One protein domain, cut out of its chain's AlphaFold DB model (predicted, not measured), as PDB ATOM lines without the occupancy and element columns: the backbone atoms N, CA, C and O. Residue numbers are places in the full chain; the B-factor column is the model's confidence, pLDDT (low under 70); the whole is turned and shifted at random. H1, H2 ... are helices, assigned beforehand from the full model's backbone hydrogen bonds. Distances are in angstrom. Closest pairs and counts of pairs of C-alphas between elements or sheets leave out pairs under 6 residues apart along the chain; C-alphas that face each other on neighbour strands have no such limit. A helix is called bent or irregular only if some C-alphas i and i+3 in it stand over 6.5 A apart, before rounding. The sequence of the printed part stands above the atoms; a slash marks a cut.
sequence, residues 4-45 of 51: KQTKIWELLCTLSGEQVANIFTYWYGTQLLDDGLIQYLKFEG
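AT A GLANCE: This is residues 4 to 45 of the 51 residues of an uncharacterized protein of bioreactor metagenome (UniProt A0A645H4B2). Three helices follow one another in an open, loose string, with no packed core: kinked H2 is in the middle, and H1 and H3 are at the two ends. H1 comes near H2 at one corner of the string, and H3 stands free beyond the other. The printed part has 42 residues, is all helix with no named strand, and is loose, with a radius of gyration of the C-alphas of 12.0 A and spans of 29 by 22 by 19 A.

IN THESE COORDINATES: H1, residues 4 to 12, begins at C-alpha 4 (53.338, 47.211, 44.030) and is 12.6 A long. H2, residues 17 to 32, is 15.1 A long. It has a kink of 85 degrees near residue 26 and is irregular: C-alphas 27 and 30 are 9.2 A apart. H3, residues 35 to 43, is 12.2 A long and ends at C-alpha 43 (28.385, 32.593, 35.553).

HOW THE PARTS SIT: H1 and H2 are close but not clearly touching; their closest C-alphas, of Leu 12 and Val 20, are 6.2 A apart. They run opposite ways at a steep tilt of 52 degrees. H2 and H3 meet only through their link, and H1 and H3 are apart. Every O i to N i+4 pair is within hydrogen-bond range in H1 and H3, and 9 of 12 in H2.

THE WHOLE: The C-alphas farthest apart, of Lys 4 and Gly 45, are 31.3 A apart. The printed part has no cut, and both links are tight. Mean pLDDT of the printed part is 94.7; no printed residue is under 70.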
ATOM      1  N   LYS A   4      54.223  46.175  44.586       96.44
ATOM      2  CA  LYS A   4      53.338  47.211  44.030       96.44
ATOM      3  C   LYS A   4      51.880  46.747  43.981       96.44
ATOM      4  O   LYS A   4      50.996  47.509  44.352       96.44
ATOM      5  N   GLN A   5      51.635  45.511  43.542       97.12
ATOM      6  CA  GLN A   5      50.287  44.936  43.501       97.12
ATOM      7  C   GLN A   5      49.706  44.774  44.908       97.12
ATOM      8  O   GLN A   5      48.542  45.093  45.106       97.12
ATOM      9  N   THR A   6      50.519  44.351  45.880       97.94
ATOM     10  CA  THR A   6      50.100  44.209  47.279       97.94
ATOM     11  C   THR A   6      49.666  45.549  47.872       97.94
ATOM     12  O   THR A   6      48.572  45.627  48.412       97.94
ATOM     13  N   LYS A   7      50.442  46.627  47.691       97.75
ATOM     14  CA  LYS A   7      50.071  47.965  48.197       97.75
ATOM     15  C   LYS A   7      48.766  48.492  47.594       97.75
ATOM     16  O   LYS A   7      47.962  49.096  48.295       97.75
ATOM     17  N   ILE A   8      48.559  48.272  46.294       96.19
ATOM     18  CA  ILE A   8      47.308  48.652  45.621       96.19
ATOM     19  C   ILE A   8      46.151  47.824  46.183       96.19
ATOM     20  O   ILE A   8      45.114  48.381  46.524       96.19
ATOM     21  N   TRP A   9      46.338  46.512  46.317       97.06
ATOM     22  CA  TRP A   9      45.325  45.607  46.850       97.06
ATOM     23  C   TRP A   9      44.914  45.969  48.282       97.06
ATOM     24  O   TRP A   9      43.728  46.120  48.558       97.06
ATOM     25  N   GLU A  10      45.886  46.182  49.171       97.88
ATOM     26  CA  GLU A  10      45.648  46.604  50.555       97.88
ATOM     27  C   GLU A  10      44.851  47.910  50.621       97.88
ATOM     28  O   GLU A  10      43.898  47.995  51.390       97.88
ATOM     29  N   LEU A  11      45.177  48.896  49.774       97.31
ATOM     30  CA  LEU A  11      44.408  50.137  49.680       97.31
ATOM     31  C   LEU A  11      42.958  49.871  49.259       97.31
ATOM     32  O   LEU A  11      42.043  50.361  49.920       97.31
ATOM     33  N   LEU A  12      42.732  49.088  48.198       97.25
ATOM     34  CA  LEU A  12      41.381  48.782  47.708       97.25
ATOM     35  C   LEU A  12      40.527  48.083  48.776       97.25
ATOM     36  O   LEU A  12      39.345  48.387  48.893       97.25
ATOM     37  N   CYS A  13      41.122  47.217  49.602       97.19
ATOM     38  CA  CYS A  13      40.424  46.555  50.706       97.19
ATOM     39  C   CYS A  13      39.973  47.503  51.831       97.19
ATOM     40  O   CYS A  13      39.145  47.105  52.648       97.19
ATOM     41  N   THR A  14      40.492  48.735  51.900       98.06
ATOM     42  CA  THR A  14      40.031  49.751  52.868       98.06
ATOM     43  C   THR A  14      38.862  50.600  52.360       98.06
ATOM     44  O   THR A  14      38.302  51.388  53.121       98.06
ATOM     45  N   LEU A  15      38.491  50.450  51.087       98.00
ATOM     46  CA  LEU A  15      37.455  51.232  50.417       98.00
ATOM     47  C   LEU A  15      36.143  50.447  50.302       98.00
ATOM     48  O   LEU A  15      36.114  49.219  50.377       98.00
ATOM     49  N   SER A  16      35.038  51.161  50.078       97.56
ATOM     50  CA  SER A  16      33.766  50.527  49.727       97.56
ATOM     51  C   SER A  16      33.806  49.954  48.306       97.56
ATOM     52  O   SER A  16      34.555  50.424  47.447       97.56
ATOM     53  N   GLY A  17      32.941  48.974  48.027       94.94
ATOM     54  CA  GLY A  17      32.819  48.406  46.679       94.94
ATOM     55  C   GLY A  17      32.509  49.459  45.606       94.94
ATOM     56  O   GLY A  17      33.072  49.407  44.518       94.94
ATOM     57  N   GLU A  18      31.693  50.465  45.936       96.19
ATOM     58  CA  GLU A  18      31.389  51.586  45.035       96.19
ATOM     59  C   GLU A  18      32.629  52.444  44.749       96.19
ATOM     60  O   GLU A  18      32.895  52.799  43.602       96.19
ATOM     61  N   GLN A  19      33.433  52.748  45.772       97.56
ATOM     62  CA  GLN A  19      34.673  53.504  45.595       97.56
ATOM     63  C   GLN A  19      35.669  52.748  44.710       97.56
ATOM     64  O   GLN A  19      36.288  53.349  43.833       97.56
ATOM     65  N   VAL A  20      35.795  51.434  44.906       96.19
ATOM     66  CA  VAL A  20      36.648  50.569  44.080       96.19
ATOM     67  C   VAL A  20      36.168  50.556  42.625       96.19
ATOM     68  O   VAL A  20      36.978  50.761  41.719       96.19
ATOM     69  N   ALA A  21      34.863  50.385  42.395       93.19
ATOM     70  CA  ALA A  21      34.278  50.421  41.055       93.19
ATOM     71  C   ALA A  21      34.558  51.762  40.357       93.19
ATOM     72  O   ALA A  21      35.075  51.771  39.240       93.19
ATOM     73  N   ASN A  22      34.326  52.883  41.051       94.69
ATOM     74  CA  ASN A  22      34.581  54.225  40.528       94.69
ATOM     75  C   ASN A  22      36.054  54.442  40.157       94.69
ATOM     76  O   ASN A  22      36.339  54.985  39.091       94.69
ATOM     77  N   ILE A  23      37.002  54.003  40.995       95.19
ATOM     78  CA  ILE A  23      38.443  54.104  40.701       95.19
ATOM     79  C   ILE A  23      38.774  53.386  39.395       95.19
ATOM     80  O   ILE A  23      39.448  53.953  38.531       95.19
ATOM     81  N   PHE A  24      38.290  52.156  39.231       94.00
ATOM     82  CA  PHE A  24      38.553  51.388  38.023       94.00
ATOM     83  C   PHE A  24      37.910  52.016  36.786       94.00
ATOM     84  O   PHE A  24      38.582  52.135  35.763       94.00
ATOM     85  N   THR A  25      36.668  52.499  36.879       92.69
ATOM     86  CA  THR A  25      35.997  53.153  35.745       92.69
ATOM     87  C   THR A  25      36.569  54.529  35.418       92.69
ATOM     88  O   THR A  25      36.543  54.938  34.262       92.69
ATOM     89  N   TYR A  26      37.125  55.260  36.388       93.62
ATOM     90  CA  TYR A  26      37.816  56.524  36.115       93.62
ATOM     91  C   TYR A  26      39.195  56.312  35.497       93.62
ATOM     92  O   TYR A  26      39.606  57.103  34.651       93.62
ATOM     93  N   TRP A  27      39.908  55.253  35.885       91.69
ATOM     94  CA  TRP A  27      41.233  54.959  35.344       91.69
ATOM     95  C   TRP A  27      41.185  54.282  33.967       91.69
ATOM     96  O   TRP A  27      41.933  54.664  33.071       91.69
ATOM     97  N   TYR A  28      40.306  53.293  33.791       89.44
ATOM     98  CA  TYR A  28      40.209  52.474  32.573       89.44
ATOM     99  C   TYR A  28      39.004  52.818  31.684       89.44
ATOM    100  O   TYR A  28      38.798  52.199  30.637       89.44
ATOM    101  N   GLY A  29      38.192  53.801  32.078       89.12
ATOM    102  CA  GLY A  29      36.935  54.100  31.400       89.12
ATOM    103  C   GLY A  29      35.941  52.944  31.518       89.12
ATOM    104  O   GLY A  29      35.978  52.133  32.444       89.12
ATOM    105  N   THR A  30      35.065  52.829  30.526       89.75
ATOM    106  CA  THR A  30      34.087  51.737  30.434       89.75
ATOM    107  C   THR A  30      34.660  50.471  29.796       89.75
ATOM    108  O   THR A  30      33.899  49.556  29.517       89.75
ATOM    109  N   GLN A  31      35.974  50.382  29.558       91.62
ATOM    110  CA  GLN A  31      36.580  49.207  28.912       91.62
ATOM    111  C   GLN A  31      36.428  47.925  29.739       91.62
ATOM    112  O   GLN A  31      36.408  46.842  29.176       91.62
ATOM    113  N   LEU A  32      36.308  48.052  31.063       88.88
ATOM    114  CA  LEU A  32      36.016  46.932  31.961       88.88
ATOM    115  C   LEU A  32      34.565  46.444  31.853       88.88
ATOM    116  O   LEU A  32      34.269  45.342  32.293       88.88
ATOM    117  N   LEU A  33      33.660  47.267  31.318       92.12
ATOM    118  CA  LEU A  33      32.233  46.973  31.194       92.12
ATOM    119  C   LEU A  33      31.954  46.377  29.810       92.12
ATOM    120  O   LEU A  33      31.305  47.004  28.974       92.12
ATOM    121  N   ASP A  34      32.503  45.193  29.566       93.12
ATOM    122  CA  ASP A  34      32.378  44.476  28.300       93.12
ATOM    123  C   ASP A  34      31.538  43.193  28.427       93.12
ATOM    124  O   ASP A  34      31.105  42.791  29.515       93.12
ATOM    125  N   ASP A  35      31.302  42.538  27.288       95.38
ATOM    126  CA  ASP A  35      30.550  41.280  27.230       95.38
ATOM    127  C   ASP A  35      31.220  40.168  28.052       95.38
ATOM    128  O   ASP A  35      30.532  39.292  28.582       95.38
ATOM    129  N   GLY A  36      32.549  40.205  28.198       94.88
ATOM    130  CA  GLY A  36      33.301  39.253  29.010       94.88
ATOM    131  C   GLY A  36      32.978  39.396  30.495       94.88
ATOM    132  O   GLY A  36      32.708  38.396  31.166       94.88
ATOM    133  N   LEU A  37      32.924  40.630  31.006       92.75
ATOM    134  CA  LEU A  37      32.492  40.894  32.375       92.75
ATOM    135  C   LEU A  37      31.028  40.488  32.580       92.75
ATOM    136  O   LEU A  37      30.718  39.872  33.597       92.75
ATOM    137  N   ILE A  38      30.135  40.761  31.624       94.06
ATOM    138  CA  ILE A  38      28.729  40.321  31.702       94.06
ATOM    139  C   ILE A  38      28.641  38.794  31.812       94.06
ATOM    140  O   ILE A  38      27.948  38.279  32.692       94.06
ATOM    141  N   GLN A  39      29.351  38.060  30.951       95.00
ATOM    142  CA  GLN A  39      29.379  36.595  30.985       95.00
ATOM    143  C   GLN A  39      29.903  36.068  32.323       95.00
ATOM    144  O   GLN A  39      29.319  35.142  32.886       95.00
ATOM    145  N   TYR A  40      30.961  36.682  32.856       94.69
ATOM    146  CA  TYR A  40      31.506  36.326  34.163       94.69
ATOM    147  C   TYR A  40      30.494  36.566  35.294       94.69
ATOM    148  O   TYR A  40      30.250  35.677  36.106       94.69
ATOM    149  N   LEU A  41      29.841  37.732  35.319       94.56
ATOM    150  CA  LEU A  41      28.838  38.066  36.335       94.56
ATOM    151  C   LEU A  41      27.621  37.132  36.297       94.56
ATOM    152  O   LEU A  41      27.072  36.808  37.350       94.56
ATOM    153  N   LYS A  42      27.213  36.684  35.105       95.25
ATOM    154  CA  LYS A  42      26.172  35.663  34.943       95.25
ATOM    155  C   LYS A  42      26.616  34.302  35.463       95.25
ATOM    156  O   LYS A  42      25.881  33.671  36.215       95.25
ATOM    157  N   PHE A  43      27.826  33.869  35.104       94.75
ATOM    158  CA  PHE A  43      28.385  32.593  35.553       94.75
ATOM    159  C   PHE A  43      28.453  32.492  37.084       94.75
ATOM    160  O   PHE A  43      28.096  31.464  37.652       94.75
ATOM    161  N   GLU A  44      28.848  33.573  37.754       94.56
ATOM    162  CA  GLU A  44      28.919  33.643  39.219       94.56
ATOM    163  C   GLU A  44      27.546  33.870  39.892       94.56
ATOM    164  O   GLU A  44      27.442  33.857  41.118       94.56
ATOM    165  N   GLY A  45      26.477  34.090  39.117       92.75
ATOM    166  CA  GLY A  45      25.120  34.311  39.628       92.75
ATOM    167  C   GLY A  45      24.860  35.709  40.201       92.75
ATOM    168  O   GLY A  45      23.829  35.926  40.836       92.75
TER     169      GLY A  45